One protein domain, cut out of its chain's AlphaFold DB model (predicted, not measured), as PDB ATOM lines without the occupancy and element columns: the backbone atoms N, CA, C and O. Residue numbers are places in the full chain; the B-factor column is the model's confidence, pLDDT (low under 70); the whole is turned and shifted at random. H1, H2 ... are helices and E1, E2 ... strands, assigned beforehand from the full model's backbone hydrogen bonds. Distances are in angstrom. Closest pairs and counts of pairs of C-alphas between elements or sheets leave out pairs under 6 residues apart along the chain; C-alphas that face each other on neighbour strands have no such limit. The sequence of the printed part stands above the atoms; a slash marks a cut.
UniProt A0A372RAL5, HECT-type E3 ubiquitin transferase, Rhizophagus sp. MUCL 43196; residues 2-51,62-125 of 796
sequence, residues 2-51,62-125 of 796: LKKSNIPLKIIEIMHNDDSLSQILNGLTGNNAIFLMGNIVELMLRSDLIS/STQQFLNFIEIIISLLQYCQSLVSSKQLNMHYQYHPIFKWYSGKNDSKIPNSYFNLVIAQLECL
ATOM      1  N   LEU A   2      18.667  61.144   1.834       45.81
ATOM      2  CA  LEU A   2      18.842  61.894   3.095       45.81
ATOM      3  C   LEU A   2      19.294  63.361   2.930       45.81
ATOM      4  O   LEU A   2      18.768  64.227   3.611       45.81
ATOM      5  N   LYS A   3      20.173  63.667   1.961       44.41
ATOM      6  CA  LYS A   3      20.618  65.049   1.663       44.41
ATOM      7  C   LYS A   3      19.510  65.998   1.166       44.41
ATOM      8  O   LYS A   3      19.680  67.205   1.231       44.41
ATOM      9  N   LYS A   4      18.399  65.469   0.631       48.44
ATOM     10  CA  LYS A   4      17.264  66.265   0.110       48.44
ATOM     11  C   LYS A   4      16.118  66.403   1.115       48.44
ATOM     12  O   LYS A   4      15.219  67.210   0.917       48.44
ATOM     13  N   SER A   5      16.123  65.596   2.170       55.84
ATOM     14  CA  SER A   5      15.071  65.539   3.174       55.84
ATOM     15  C   SER A   5      15.592  66.195   4.446       55.84
ATOM     16  O   SER A   5      16.535  65.679   5.036       55.84
ATOM     17  N   ASN A   6      14.989  67.302   4.880       65.62
ATOM     18  CA  ASN A   6      15.379  68.100   6.053       65.62
ATOM     19  C   ASN A   6      15.196  67.367   7.413       65.62
ATOM     20  O   ASN A   6      14.851  67.969   8.424       65.62
ATOM     21  N   ILE A   7      15.335  66.038   7.419       72.06
ATOM     22  CA  ILE A   7      15.074  65.107   8.519       72.06
ATOM     23  C   ILE A   7      16.010  65.359   9.708       72.06
ATOM     24  O   ILE A   7      15.485  65.445  10.813       72.06
ATOM     25  N   PRO A   8      17.340  65.536   9.538       72.31
ATOM     26  CA  PRO A   8      18.227  65.831  10.666       72.31
ATOM     27  C   PRO A   8      17.806  67.107  11.411       72.31
ATOM     28  O   PRO A   8      17.664  67.103  12.630       72.31
ATOM     29  N   LEU A   9      17.495  68.181  10.679       72.19
ATOM     30  CA  LEU A   9      17.060  69.441  11.285       72.19
ATOM     31  C   LEU A   9      15.704  69.315  11.989       72.19
ATOM     32  O   LEU A   9      15.567  69.784  13.115       72.19
ATOM     33  N   LYS A  10      14.743  68.590  11.404       76.12
ATOM     34  CA  LYS A  10      13.456  68.306  12.062       76.12
ATOM     35  C   LYS A  10      13.602  67.471  13.336       76.12
ATOM     36  O   LYS A  10      12.870  67.703  14.289       76.12
ATOM     37  N   ILE A  11      14.527  66.509  13.371       78.62
ATOM     38  CA  ILE A  11      14.802  65.725  14.587       78.62
ATOM     39  C   ILE A  11      15.338  66.640  15.689       78.62
ATOM     40  O   ILE A  11      14.871  66.546  16.820       78.62
ATOM     41  N   ILE A  12      16.264  67.548  15.359       76.75
ATOM     42  CA  ILE A  12      16.778  68.534  16.320       76.75
ATOM     43  C   ILE A  12      15.643  69.435  16.820       76.75
ATOM     44  O   ILE A  12      15.513  69.614  18.023       76.75
ATOM     45  N   GLU A  13      14.788  69.954  15.933       77.88
ATOM     46  CA  GLU A  13      13.647  70.803  16.316       77.88
ATOM     47  C   GLU A  13      12.657  70.089  17.251       77.88
ATOM     48  O   GLU A  13      12.219  70.673  18.240       77.88
ATOM     49  N   ILE A  14      12.333  68.820  16.979       78.44
ATOM     50  CA  ILE A  14      11.408  68.027  17.806       78.44
ATOM     51  C   ILE A  14      12.037  67.687  19.161       78.44
ATOM     52  O   ILE A  14      11.383  67.805  20.194       78.44
ATOM     53  N   MET A  15      13.298  67.250  19.172       78.06
ATOM     54  CA  MET A  15      13.955  66.745  20.383       78.06
ATOM     55  C   MET A  15      14.581  67.837  21.253       78.06
ATOM     56  O   MET A  15      14.910  67.563  22.400       78.06
ATOM     57  N   HIS A  16      14.744  69.058  20.745       74.00
ATOM     58  CA  HIS A  16      15.175  70.204  21.550       74.00
ATOM     59  C   HIS A  16      14.023  70.802  22.380       74.00
ATOM     60  O   HIS A  16      14.258  71.587  23.293       74.00
ATOM     61  N   ASN A  17      12.765  70.465  22.084       78.50
ATOM     62  CA  ASN A  17      11.649  70.852  22.939       78.50
ATOM     63  C   ASN A  17      11.602  69.936  24.179       78.50
ATOM     64  O   ASN A  17      11.301  68.749  24.042       78.50
ATOM     65  N   ASP A  18      11.869  70.483  25.370       69.94
ATOM     66  CA  ASP A  18      11.939  69.738  26.641       69.94
ATOM     67  C   ASP A  18      10.674  68.903  26.925       69.94
ATOM     68  O   ASP A  18      10.765  67.765  27.400       69.94
ATOM     69  N   ASP A  19       9.491  69.405  26.560       71.81
ATOM     70  CA  ASP A  19       8.223  68.681  26.724       71.81
ATOM     71  C   ASP A  19       8.141  67.461  25.795       71.81
ATOM     72  O   ASP A  19       7.669  66.392  26.181       71.81
ATOM     73  N   SER A  20       8.641  67.591  24.566       73.88
ATOM     74  CA  SER A  20       8.658  66.494  23.591       73.88
ATOM     75  C   SER A  20       9.737  65.468  23.935       73.88
ATOM     76  O   SER A  20       9.496  64.263  23.869       73.88
ATOM     77  N   LEU A  21      10.916  65.928  24.356       77.12
ATOM     78  CA  LEU A  21      12.020  65.064  24.760       77.12
ATOM     79  C   LEU A  21      11.665  64.248  26.005       77.12
ATOM     80  O   LEU A  21      11.891  63.041  26.020       77.12
ATOM     81  N   SER A  22      11.067  64.868  27.022       74.38
ATOM     82  CA  SER A  22      10.633  64.168  28.237       74.38
ATOM     83  C   SER A  22       9.538  63.135  27.951       74.38
ATOM     84  O   SER A  22       9.611  62.018  28.465       74.38
ATOM     85  N   GLN A  23       8.577  63.442  27.073       77.75
ATOM     86  CA  GLN A  23       7.579  62.472  26.608       77.75
ATOM     87  C   GLN A  23       8.219  61.284  25.878       77.75
ATOM     88  O   GLN A  23       7.874  60.134  26.164       77.75
ATOM     89  N   ILE A  24       9.177  61.539  24.981       78.50
ATOM     90  CA  ILE A  24       9.914  60.488  24.265       78.50
ATOM     91  C   ILE A  24      10.705  59.625  25.257       78.50
ATOM     92  O   ILE A  24      10.593  58.402  25.229       78.50
ATOM     93  N   LEU A  25      11.466  60.239  26.167       78.38
ATOM     94  CA  LEU A  25      12.288  59.535  27.155       78.38
ATOM     95  C   LEU A  25      11.445  58.688  28.120       78.38
ATOM     96  O   LEU A  25      11.818  57.555  28.416       78.38
ATOM     97  N   ASN A  26      10.284  59.183  28.556       76.31
ATOM     98  CA  ASN A  26       9.366  58.431  29.418       76.31
ATOM     99  C   ASN A  26       8.753  57.204  28.717       76.31
ATOM    100  O   ASN A  26       8.354  56.254  29.390       76.31
ATOM    101  N   GLY A  27       8.690  57.208  27.382       73.75
ATOM    102  CA  GLY A  27       8.199  56.087  26.576       73.75
ATOM    103  C   GLY A  27       9.264  55.058  26.175       73.75
ATOM    104  O   GLY A  27       8.913  53.993  25.662       73.75
ATOM    105  N   LEU A  28      10.554  55.341  26.380       78.81
ATOM    106  CA  LEU A  28      11.653  54.468  25.955       78.81
ATOM    107  C   LEU A  28      12.101  53.524  27.079       78.81
ATOM    108  O   LEU A  28      12.151  53.884  28.247       78.81
ATOM    109  N   THR A  29      12.492  52.300  26.721       77.94
ATOM    110  CA  THR A  29      13.334  51.464  27.593       77.94
ATOM    111  C   THR A  29      14.798  51.895  27.449       77.94
ATOM    112  O   THR A  29      15.165  52.539  26.465       77.94
ATOM    113  N   GLY A  30      15.677  51.513  28.382       73.94
ATOM    114  CA  GLY A  30      17.106  51.869  28.293       73.94
ATOM    115  C   GLY A  30      17.795  51.317  27.037       73.94
ATOM    116  O   GLY A  30      18.628  52.006  26.452       73.94
ATOM    117  N   ASN A  31      17.390  50.131  26.564       81.06
ATOM    118  CA  ASN A  31      17.878  49.559  25.302       81.06
ATOM    119  C   ASN A  31      17.415  50.393  24.096       81.06
ATOM    120  O   ASN A  31      18.209  50.727  23.220       81.06
ATOM    121  N   ASN A  32      16.148  50.809  24.077       83.75
ATOM    122  CA  ASN A  32      15.629  51.643  22.993       83.75
ATOM    123  C   ASN A  32      16.259  53.043  23.001       83.75
ATOM    124  O   ASN A  32      16.517  53.596  21.935       83.75
ATOM    125  N   ALA A  33      16.566  53.594  24.178       84.50
ATOM    126  CA  ALA A  33      17.250  54.877  24.307       84.50
ATOM    127  C   ALA A  33      18.678  54.839  23.734       84.50
ATOM    128  O   ALA A  33      19.064  55.756  23.008       84.50
ATOM    129  N   ILE A  34      19.452  53.773  23.989       85.75
ATOM    130  CA  ILE A  34      20.812  53.657  23.435       85.75
ATOM    131  C   ILE A  34      20.810  53.378  21.926       85.75
ATOM    132  O   ILE A  34      21.644  53.925  21.207       85.75
ATOM    133  N   PHE A  35      19.843  52.607  21.417       88.06
ATOM    134  CA  PHE A  35      19.679  52.391  19.976       88.06
ATOM    135  C   PHE A  35      19.248  53.660  19.246       88.06
ATOM    136  O   PHE A  35      19.788  53.979  18.188       88.06
ATOM    137  N   LEU A  36      18.317  54.422  19.827       87.81
ATOM    138  CA  LEU A  36      17.933  55.728  19.305       87.81
ATOM    139  C   LEU A  36      19.143  56.667  19.252       87.81
ATOM    140  O   LEU A  36      19.373  57.306  18.228       87.81
ATOM    141  N   MET A  37      19.948  56.702  20.316       89.06
ATOM    142  CA  MET A  37      21.172  57.500  20.369       89.06
ATOM    143  C   MET A  37      22.158  57.112  19.258       89.06
ATOM    144  O   MET A  37      22.603  57.993  18.526       89.06
ATOM    145  N   GLY A  38      22.452  55.817  19.080       87.25
ATOM    146  CA  GLY A  38      23.333  55.330  18.010       87.25
ATOM    147  C   GLY A  38      22.847  55.730  16.614       87.25
ATOM    148  O   GLY A  38      23.612  56.284  15.823       87.25
ATOM    149  N   ASN A  39      21.549  55.568  16.348       88.50
ATOM    150  CA  ASN A  39      20.942  55.946  15.072       88.50
ATOM    151  C   ASN A  39      20.984  57.460  14.819       88.50
ATOM    152  O   ASN A  39      21.267  57.883  13.699       88.50
ATOM    153  N   ILE A  40      20.719  58.286  15.839       86.81
ATOM    154  CA  ILE A  40      20.809  59.749  15.724       86.81
ATOM    155  C   ILE A  40      22.255  60.159  15.432       86.81
ATOM    156  O   ILE A  40      22.481  60.961  14.529       86.81
ATOM    157  N   VAL A  41      23.236  59.595  16.141       87.31
ATOM    158  CA  VAL A  41      24.662  59.882  15.914       87.31
ATOM    159  C   VAL A  41      25.066  59.522  14.482       87.31
ATOM    160  O   VAL A  41      25.600  60.370  13.769       87.31
ATOM    161  N   GLU A  42      24.758  58.312  14.015       85.81
ATOM    162  CA  GLU A  42      25.091  57.884  12.651       85.81
ATOM    163  C   GLU A  42      24.410  58.764  11.587       85.81
ATOM    164  O   GLU A  42      25.044  59.171  10.608       85.81
ATOM    165  N   LEU A  43      23.136  59.113  11.789       82.69
ATOM    166  CA  LEU A  43      22.362  59.950  10.872       82.69
ATOM    167  C   LEU A  43      22.901  61.385  10.793       82.69
ATOM    168  O   LEU A  43      23.050  61.935   9.697       82.69
ATOM    169  N   MET A  44      23.190  62.002  11.938       77.06
ATOM    170  CA  MET A  44      23.654  63.393  12.023       77.06
ATOM    171  C   MET A  44      25.069  63.537  11.461       77.06
ATOM    172  O   MET A  44      25.361  64.497  10.753       77.06
ATOM    173  N   LEU A  45      25.938  62.550  11.689       73.94
ATOM    174  CA  LEU A  45      27.320  62.603  11.216       73.94
ATOM    175  C   LEU A  45      27.455  62.250   9.722       73.94
ATOM    176  O   LEU A  45      28.366  62.747   9.064       73.94
ATOM    177  N   ARG A  46      26.519  61.476   9.148       72.69
ATOM    178  CA  ARG A  46      26.456  61.195   7.695       72.69
ATOM    179  C   ARG A  46      25.751  62.269   6.859       72.69
ATOM    180  O   ARG A  46      25.860  62.244   5.634       72.69
ATOM    181  N   SER A  47      25.007  63.186   7.476       65.50
ATOM    182  CA  SER A  47      24.151  64.161   6.780       65.50
ATOM    183  C   SER A  47      24.809  65.520   6.496       65.50
ATOM    184  O   SER A  47      24.108  66.502   6.285       65.50
ATOM    185  N   ASP A  48      26.144  65.582   6.419       58.31
ATOM    186  CA  ASP A  48      26.916  66.799   6.094       58.31
ATOM    187  C   ASP A  48      26.824  67.954   7.128       58.31
ATOM    188  O   ASP A  48      27.416  69.012   6.925       58.31
ATOM    189  N   LEU A  49      26.217  67.741   8.307       56.16
ATOM    190  CA  LEU A  49      26.284  68.673   9.455       56.16
ATOM    191  C   LEU A  49      27.734  68.971   9.898       56.16
ATOM    192  O   LEU A  49      28.019  70.040  10.434       56.16
ATOM    193  N   ILE A  50      28.669  68.050   9.633       50.75
ATOM    194  CA  ILE A  50      30.109  68.250   9.860       50.75
ATOM    195  C   ILE A  50      30.781  68.979   8.680       50.75
ATOM    196  O   ILE A  50      31.666  69.805   8.903       50.75
ATOM    197  N   SER A  51      30.382  68.710   7.431       47.03
ATOM    198  CA  SER A  51      31.077  69.213   6.233       47.03
ATOM    199  C   SER A  51      30.672  70.638   5.833       47.03
ATOM    200  O   SER A  51      31.490  71.357   5.263       47.03
ATOM    201  N   SER A  62      24.501  77.358  12.160       68.00
ATOM    202  CA  SER A  62      25.065  76.012  11.960       68.00
ATOM    203  C   SER A  62      25.775  75.499  13.220       68.00
ATOM    204  O   SER A  62      25.586  74.352  13.625       68.00
ATOM    205  N   THR A  63      26.523  76.372  13.900       72.69
ATOM    206  CA  THR A  63      27.139  76.078  15.202       72.69
ATOM    207  C   THR A  63      26.080  75.806  16.265       72.69
ATOM    208  O   THR A  63      26.191  74.824  16.996       72.69
ATOM    209  N   GLN A  64      25.001  76.597  16.303       77.31
ATOM    210  CA  GLN A  64      23.900  76.368  17.238       77.31
ATOM    211  C   GLN A  64      23.217  75.012  17.006       77.31
ATOM    212  O   GLN A  64      22.953  74.288  17.958       77.31
ATOM    213  N   GLN A  65      22.977  74.621  15.751       80.25
ATOM    214  CA  GLN A  65      22.409  73.307  15.424       80.25
ATOM    215  C   GLN A  65      23.310  72.155  15.887       80.25
ATOM    216  O   GLN A  65      22.816  71.154  16.404       80.25
ATOM    217  N   PHE A  66      24.629  72.305  15.750       82.94
ATOM    218  CA  PHE A  66      25.594  71.322  16.238       82.94
ATOM    219  C   PHE A  66      25.589  71.201  17.771       82.94
ATOM    220  O   PHE A  66      25.631  70.091  18.301       82.94
ATOM    221  N   LEU A  67      25.477  72.320  18.493       83.62
ATOM    222  CA  LEU A  67      25.364  72.314  19.955       83.62
ATOM    223  C   LEU A  67      24.046  71.696  20.422       83.62
ATOM    224  O   LEU A  67      24.067  70.848  21.308       83.62
ATOM    225  N   ASN A  68      22.928  72.037  19.775       85.06
ATOM    226  CA  ASN A  68      21.623  71.441  20.062       85.06
ATOM    227  C   ASN A  68      21.657  69.916  19.865       85.06
ATOM    228  O   ASN A  68      21.117  69.170  20.679       85.06
ATOM    229  N   PHE A  69      22.339  69.435  18.819       87.81
ATOM    230  CA  PHE A  69      22.589  68.007  18.631       87.81
ATOM    231  C   PHE A  69      23.359  67.400  19.813       87.81
ATOM    232  O   PHE A  69      22.942  66.369  20.343       87.81
ATOM    233  N   ILE A  70      24.443  68.036  20.267       88.81
ATOM    234  CA  ILE A  70      25.209  67.552  21.424       88.81
ATOM    235  C   ILE A  70      24.344  67.525  22.693       88.81
ATOM    236  O   ILE A  70      24.416  66.556  23.450       88.81
ATOM    237  N   GLU A  71      23.517  68.543  22.927       88.56
ATOM    238  CA  GLU A  71      22.622  68.598  24.087       88.56
ATOM    239  C   GLU A  71      21.586  67.469  24.076       88.56
ATOM    240  O   GLU A  71      21.388  66.826  25.108       88.56
ATOM    241  N   ILE A  72      21.021  67.130  22.913       87.69
ATOM    242  CA  ILE A  72      20.129  65.968  22.764       87.69
ATOM    243  C   ILE A  72      20.852  64.672  23.161       87.69
ATOM    244  O   ILE A  72      20.303  63.854  23.907       87.69
ATOM    245  N   ILE A  73      22.099  64.483  22.712       90.06
ATOM    246  CA  ILE A  73      22.900  63.308  23.089       90.06
ATOM    247  C   ILE A  73      23.197  63.302  24.594       90.06
ATOM    248  O   ILE A  73      23.093  62.250  25.226       90.06
ATOM    249  N   ILE A  74      23.511  64.452  25.199       88.88
ATOM    250  CA  ILE A  74      23.714  64.569  26.652       88.88
ATOM    251  C   ILE A  74      22.450  64.155  27.411       88.88
ATOM    252  O   ILE A  74      22.556  63.368  28.351       88.88
ATOM    253  N   SER A  75      21.271  64.621  27.002       87.75
ATOM    254  CA  SER A  75      20.004  64.271  27.655       87.75
ATOM    255  C   SER A  75      19.697  62.773  27.557       87.75
ATOM    256  O   SER A  75      19.323  62.152  28.554       87.75
ATOM    257  N   LEU A  76      19.944  62.151  26.398       87.44
ATOM    258  CA  LEU A  76      19.820  60.697  26.230       87.44
ATOM    259  C   LEU A  76      20.826  59.934  27.112       87.44
ATOM    260  O   LEU A  76      20.469  58.935  27.738       87.44
ATOM    261  N   LEU A  77      22.072  60.408  27.209       87.94
ATOM    262  CA  LEU A  77      23.093  59.816  28.082       87.94
ATOM    263  C   LEU A  77      22.695  59.929  29.558       87.94
ATOM    264  O   LEU A  77      22.854  58.964  30.302       87.94
ATOM    265  N   GLN A  78      22.167  61.076  29.987       87.38
ATOM    266  CA  GLN A  78      21.700  61.301  31.359       87.38
ATOM    267  C   GLN A  78      20.513  60.403  31.711       87.38
ATOM    268  O   GLN A  78      20.501  59.813  32.795       87.38
ATOM    269  N   TYR A  79      19.569  60.229  30.784       85.94
ATOM    270  CA  TYR A  79      18.478  59.273  30.944       85.94
ATOM    271  C   TYR A  79      19.014  57.849  31.132       85.94
ATOM    272  O   TYR A  79      18.693  57.198  32.127       85.94
ATOM    273  N   CYS A  80      19.920  57.392  30.258       85.25
ATOM    274  CA  CYS A  80      20.549  56.077  30.396       85.25
ATOM    275  C   CYS A  80      21.309  55.933  31.724       85.25
ATOM    276  O   CYS A  80      21.196  54.900  32.373       85.25
ATOM    277  N   GLN A  81      22.032  56.962  32.178       84.50
ATOM    278  CA  GLN A  81      22.740  56.935  33.464       84.50
ATOM    279  C   GLN A  81      21.799  56.769  34.665       84.50
ATOM    280  O   GLN A  81      22.200  56.153  35.648       84.50
ATOM    281  N   SER A  82      20.569  57.290  34.606       82.06
ATOM    282  CA  SER A  82      19.596  57.133  35.700       82.06
ATOM    283  C   SER A  82      19.143  55.681  35.910       82.06
ATOM    284  O   SER A  82      18.679  55.327  36.992       82.06
ATOM    285  N   LEU A  83      19.324  54.829  34.896       78.56
ATOM    286  CA  LEU A  83      18.912  53.427  34.895       78.56
ATOM    287  C   LEU A  83      20.048  52.458  35.274       78.56
ATOM    288  O   LEU A  83      19.874  51.239  35.190       78.56
ATOM    289  N   VAL A  84      21.231  52.975  35.624       77.69
ATOM    290  CA  VAL A  84      22.482  52.206  35.678       77.69
ATOM    291  C   VAL A  84      23.236  52.425  36.986       77.69
ATOM    292  O   VAL A  84      23.340  53.538  37.497       77.69
ATOM    293  N   SER A  85      23.838  51.353  37.504       74.88
ATOM    294  CA  SER A  85      24.682  51.362  38.695       74.88
ATOM    295  C   SER A  85      26.011  50.638  38.457       74.88
ATOM    296  O   SER A  85      26.113  49.655  37.725       74.88
ATOM    297  N   SER A  86      27.061  51.108  39.131       63.47
ATOM    298  CA  SER A  86      28.369  50.439  39.157       63.47
ATOM    299  C   SER A  86      28.414  49.252  40.125       63.47
ATOM    300  O   SER A  86      29.266  48.375  39.987       63.47
ATOM    301  N   LYS A  87      27.490  49.204  41.092       69.81
ATOM    302  CA  LYS A  87      27.346  48.133  42.087       69.81
ATOM    303  C   LYS A  87      25.961  47.503  41.987       69.81
ATOM    304  O   LYS A  87      24.992  48.199  41.686       69.81
ATOM    305  N   GLN A  88      25.860  46.216  42.301       71.19
ATOM    306  CA  GLN A  88      24.561  45.568  42.432       71.19
ATOM    307  C   GLN A  88      23.802  46.209  43.600       71.19
ATOM    308  O   GLN A  88      24.300  46.256  44.725       71.19
ATOM    309  N   LEU A  89      22.621  46.747  43.314       74.38
ATOM    310  CA  LEU A  89      21.714  47.349  44.293       74.38
ATOM    311  C   LEU A  89      20.348  46.680  44.156       74.38
ATOM    312  O   LEU A  89      20.042  46.148  43.092       74.38
ATOM    313  N   ASN A  90      19.489  46.776  45.174       66.88
ATOM    314  CA  ASN A  90      18.142  46.181  45.135       66.88
ATOM    315  C   ASN A  90      17.333  46.607  43.893       66.88
ATOM    316  O   ASN A  90      16.569  45.818  43.354       66.88
ATOM    317  N   MET A  91      17.550  47.836  43.409       57.25
ATOM    318  CA  MET A  91      16.905  48.368  42.203       57.25
ATOM    319  C   MET A  91      17.653  48.038  40.897       57.25
ATOM    320  O   MET A  91      17.047  48.089  39.838       57.25
ATOM    321  N   HIS A  92      18.946  47.695  40.950       66.94
ATOM    322  CA  HIS A  92      19.822  47.447  39.793       66.94
ATOM    323  C   HIS A  92      20.364  46.014  39.859       66.94
ATOM    324  O   HIS A  92      21.515  45.782  40.235       66.94
ATOM    325  N   TYR A  93      19.493  45.048  39.571       66.00
ATOM    326  CA  TYR A  93      19.738  43.623  39.812       66.00
ATOM    327  C   TYR A  93      20.075  42.831  38.540       66.00
ATOM    328  O   TYR A  93      20.454  41.666  38.640       66.00
ATOM    329  N   GLN A  94      19.959  43.440  37.355       63.59
ATOM    330  CA  GLN A  94      20.182  42.773  36.068       63.59
ATOM    331  C   GLN A  94      21.504  43.215  35.437       63.59
ATOM    332  O   GLN A  94      21.857  44.389  35.516       63.59
ATOM    333  N   TYR A  95      22.233  42.292  34.801       71.75
ATOM    334  CA  TYR A  95      23.474  42.613  34.091       71.75
ATOM    335  C   TYR A  95      23.199  42.913  32.606       71.75
ATOM    336  O   TYR A  95      22.604  42.093  31.909       71.75
ATOM    337  N   HIS A  96      23.644  44.071  32.122       74.19
ATOM    338  CA  HIS A  96      23.500  44.558  30.751       74.19
ATOM    339  C   HIS A  96      24.879  44.661  30.066       74.19
ATOM    340  O   HIS A  96      25.798  45.222  30.672       74.19
ATOM    341  N   PRO A  97      25.039  44.219  28.800       70.25
ATOM    342  CA  PRO A  97      26.334  44.187  28.105       70.25
ATOM    343  C   PRO A  97      27.076  45.529  28.028       70.25
ATOM    344  O   PRO A  97      28.302  45.551  28.073       70.25
ATOM    345  N   ILE A  98      26.347  46.650  27.947       73.81
ATOM    346  CA  ILE A  98      26.938  48.002  27.924       73.81
ATOM    347  C   ILE A  98      26.945  48.647  29.319       73.81
ATOM    348  O   ILE A  98      27.870  49.375  29.665       73.81
ATOM    349  N   PHE A  99      25.920  48.386  30.136       72.50
ATOM    350  CA  PHE A  99      25.639  49.184  31.335       72.50
ATOM    351  C   PHE A  99      26.056  48.513  32.650       72.50
ATOM    352  O   PHE A  99      25.987  49.145  33.697       72.50
ATOM    353  N   LYS A 100      26.511  47.256  32.635       76.12
ATOM    354  CA  LYS A 100      26.738  46.466  33.858       76.12
ATOM    355  C   LYS A 100      25.434  46.335  34.652       76.12
ATOM    356  O   LYS A 100      24.540  45.670  34.155       76.12
ATOM    357  N   TRP A 101      25.278  46.928  35.839       76.25
ATOM    358  CA  TRP A 101      24.063  46.746  36.645       76.25
ATOM    359  C   TRP A 101      22.950  47.709  36.225       76.25
ATOM    360  O   TRP A 101      23.101  48.924  36.321       76.25
ATOM    361  N   TYR A 102      21.818  47.166  35.789       78.62
ATOM    362  CA  TYR A 102      20.713  47.873  35.147       78.62
ATOM    363  C   TYR A 102      19.391  47.653  35.900       78.62
ATOM    364  O   TYR A 102      19.159  46.573  36.455       78.62
ATOM    365  N   SER A 103      18.545  48.686  35.945       72.50
ATOM    366  CA  SER A 103      17.247  48.681  36.644       72.50
ATOM    367  C   SER A 103      16.022  48.556  35.732       72.50
ATOM    368  O   SER A 103      14.913  48.358  36.226       72.50
ATOM    369  N   GLY A 104      16.186  48.661  34.410       69.69
ATOM    370  CA  GLY A 104      15.069  48.550  33.469       69.69
ATOM    371  C   GLY A 104      14.760  47.115  33.030       69.69
ATOM    372  O   GLY A 104      15.436  46.160  33.402       69.69
ATOM    373  N   LYS A 105      13.715  46.960  32.209       65.88
ATOM    374  CA  LYS A 105      13.297  45.657  31.668       65.88
ATOM    375  C   LYS A 105      14.327  45.153  30.652       65.88
ATOM    376  O   LYS A 105      14.509  45.781  29.612       65.88
ATOM    377  N   ASN A 106      14.979  44.027  30.937       60.78
ATOM    378  CA  ASN A 106      15.858  43.373  29.975       60.78
ATOM    379  C   ASN A 106      15.034  42.559  28.968       60.78
ATOM    380  O   ASN A 106      14.351  41.604  29.341       60.78
ATOM    381  N   ASP A 107      15.102  42.932  27.691       62.50
ATOM    382  CA  ASP A 107      14.574  42.109  26.607       62.50
ATOM    383  C   ASP A 107      15.592  41.002  26.312       62.50
ATOM    384  O   ASP A 107      16.573  41.208  25.597       62.50
ATOM    385  N   SER A 108      15.356  39.804  26.849       58.16
ATOM    386  CA  SER A 108      16.202  38.611  26.652       58.16
ATOM    387  C   SER A 108      16.338  38.161  25.186       58.16
ATOM    388  O   SER A 108      17.035  37.194  24.894       58.16
ATOM    389  N   LYS A 109      15.671  38.858  24.259       66.50
ATOM    390  CA  LYS A 109      15.626  38.576  22.824       66.50
ATOM    391  C   LYS A 109      16.657  39.345  21.991       66.50
ATOM    392  O   LYS A 109      16.742  39.076  20.798       66.50
ATOM    393  N   ILE A 110      17.410  40.292  22.557       77.12
ATOM    394  CA  ILE A 110      18.367  41.111  21.790       77.12
ATOM    395  C   ILE A 110      19.753  40.438  21.770       77.12
ATOM    396  O   ILE A 110      20.367  40.291  22.829       77.12
ATOM    397  N   PRO A 111      20.295  40.057  20.596       81.94
ATOM    398  CA  PRO A 111      21.633  39.476  20.501       81.94
ATOM    399  C   PRO A 111      22.745  40.471  20.857       81.94
ATOM    400  O   PRO A 111      22.684  41.646  20.491       81.94
ATOM    401  N   ASN A 112      23.830  39.975  21.468       79.88
ATOM    402  CA  ASN A 112      24.976  40.805  21.863       79.88
ATOM    403  C   ASN A 112      25.639  41.565  20.698       79.88
ATOM    404  O   ASN A 112      26.217  42.632  20.903       79.88
ATOM    405  N   SER A 113      25.523  41.055  19.469       81.50
ATOM    406  CA  SER A 113      26.041  41.707  18.262       81.50
ATOM    407  C   SER A 113      25.434  43.092  18.012       81.50
ATOM    408  O   SER A 113      26.141  43.977  17.538       81.50
ATOM    409  N   TYR A 114      24.170  43.324  18.380       83.50
ATOM    410  CA  TYR A 114      23.521  44.630  18.211       83.50
ATOM    411  C   TYR A 114      24.116  45.698  19.130       83.50
ATOM    412  O   TYR A 114      24.255  46.850  18.728       83.50
ATOM    413  N   PHE A 115      24.537  45.321  20.340       83.94
ATOM    414  CA  PHE A 115      25.225  46.242  21.242       83.94
ATOM    415  C   PHE A 115      26.595  46.649  20.689       83.94
ATOM    416  O   PHE A 115      26.955  47.821  20.777       83.94
ATOM    417  N   ASN A 116      27.318  45.731  20.040       83.38
ATOM    418  CA  ASN A 116      28.580  46.056  19.366       83.38
ATOM    419  C   ASN A 116      28.369  47.030  18.197       83.38
ATOM    420  O   ASN A 116      29.136  47.979  18.054       83.38
ATOM    421  N   LEU A 117      27.311  46.838  17.399       85.44
ATOM    422  CA  LEU A 117      26.965  47.756  16.307       85.44
ATOM    423  C   LEU A 117      26.668  49.165  16.822       85.44
ATOM    424  O   LEU A 117      27.113  50.143  16.235       85.44
ATOM    425  N   VAL A 118      25.963  49.277  17.944       86.81
ATOM    426  CA  VAL A 118      25.612  50.580  18.523       86.81
ATOM    427  C   VAL A 118      26.835  51.270  19.110       86.81
ATOM    428  O   VAL A 118      26.995  52.474  18.939       86.81
ATOM    429  N   ILE A 119      27.757  50.527  19.726       85.69
ATOM    430  CA  ILE A 119      29.058  51.083  20.121       85.69
ATOM    431  C   ILE A 119      29.838  51.577  18.893       85.69
ATOM    432  O   ILE A 119      30.381  52.677  18.947       85.69
ATOM    433  N   ALA A 120      29.826  50.840  17.779       85.19
ATOM    434  CA  ALA A 120      30.452  51.278  16.529       85.19
ATOM    435  C   ALA A 120      29.783  52.537  15.936       85.19
ATOM    436  O   ALA A 120      30.465  53.403  15.394       85.19
ATOM    437  N   GLN A 121      28.462  52.695  16.078       89.00
ATOM    438  CA  GLN A 121      27.766  53.937  15.707       89.00
ATOM    439  C   GLN A 121      28.206  55.115  16.588       89.00
ATOM    440  O   GLN A 121      28.450  56.214  16.085       89.00
ATOM    441  N   LEU A 122      28.316  54.893  17.903       88.75
ATOM    442  CA  LEU A 122      28.726  55.912  18.871       88.75
ATOM    443  C   LEU A 122      30.208  56.283  18.748       88.75
ATOM    444  O   LEU A 122      30.566  57.411  19.084       88.75
ATOM    445  N   GLU A 123      31.050  55.390  18.220       86.25
ATOM    446  CA  GLU A 123      32.486  55.621  18.025       86.25
ATOM    447  C   GLU A 123      32.801  56.874  17.216       86.25
ATOM    448  O   GLU A 123      33.778  57.575  17.491       86.25
ATOM    449  N   CYS A 124      31.907  57.245  16.308       85.94
ATOM    450  CA  CYS A 124      31.998  58.485  15.557       85.94
ATOM    451  C   CYS A 124      32.123  59.743  16.450       85.94
ATOM    452  O   CYS A 124      32.702  60.733  16.008       85.94
ATOM    453  N   LEU A 125      31.657  59.721  17.709       87.12
ATOM    454  CA  LEU A 125      31.772  60.833  18.671       87.12
ATOM    455  C   LEU A 125      33.192  61.035  19.231       87.12
ATOM    456  O   LEU A 125      33.498  62.091  19.789       87.12
TER     457      LEU A 125
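What this domain is: This is residues 2 to 51 and 62 to 125 of the 796 residues of the protein "HECT-type E3 ubiquitin transferase" of Rhizophagus sp. MUCL 43196 (UniProt A0A372RAL5). Helix H3 runs through the middle with the long H4 alongside it, opposite ways, and H5 crosses H3 on another side; the short H1 and H2 meet at a corner beside the H3 and H4 pair, H1 packing on H4. A small hairpin, E1 and E2, makes a head at one end of the longest axis, past the last residue of H4. The 114 printed residues hold five named helices and two named strands, in the order H1 H2 H3 H4 E1 E2 H5, with the sheet E1 - E2 antiparallel; the class is mostly helix. The whole is compact, with a radius of gyration of the C-alphas of 15.1 A and spans of 46 by 31 by 22 A.

Where its parts are: Find C-alpha 7 at (15.074, 65.107, 8.519); from there H1 runs through residues 7 to 15, 12.0 A. Next come H2, residues 18 to 27, 14.2 A, and H3, residues 30 to 46, 24.5 A. Past the cut, look at C-alpha 62 at (25.065, 76.012, 11.960), where H4, residues 62 to 82, starts its 30.8 A. The strands E1, residues 94 to 96, 6.5 A, and E2, residues 100 to 102, 6.3 A, follow. H5, residues 112 to 125, covers 21.4 A and ends at C-alpha 125, (31.772, 60.833, 18.671).

How they stand to each other: Start at H3, which touches H4 at a shallow tilt of 18 degrees, opposite ways; the C-alphas of Gly 30 and Cys 80 are closest, 5.8 A. H3 touches H5 at a steep tilt of 44 degrees, the same way, closest at the C-alphas of Gly 38 and Gln 121, 5.2 A. H4 and H5 are apart. With residues 65 to 72 alone, H4 touches H1, closest at the C-alphas of Ile 12 and Phe 69, 6.3 A. H1 and H2 touch only at the corner, and only just, with 3 pairs of C-alphas within 8 A, the closest being Met 15 and Leu 21, 5.1 A. In the hairpin of E1 and E2, look for N 96 and O 100, 2.7 A, within hydrogen-bond range. Residues 84 to 85 pair antiparallel with residues 101 to 102 of E2. Every O i to N i+4 pair is within range in H1, H2, H3 and H4; in H5, 8 of 10 are.

The domain as a whole: The C-alphas farthest apart are those of Lys 4 and Asn 90, 49.3 A. Residues 52 to 61 are not printed, and C-alphas 51 and 62 are 10.7 A apart across the cut. The link from H4 to E1 is long. The mean pLDDT of the printed part is 76.3; residues 2 to 6, 47 to 51, 90 to 94 and 104 to 109 are among those under 70.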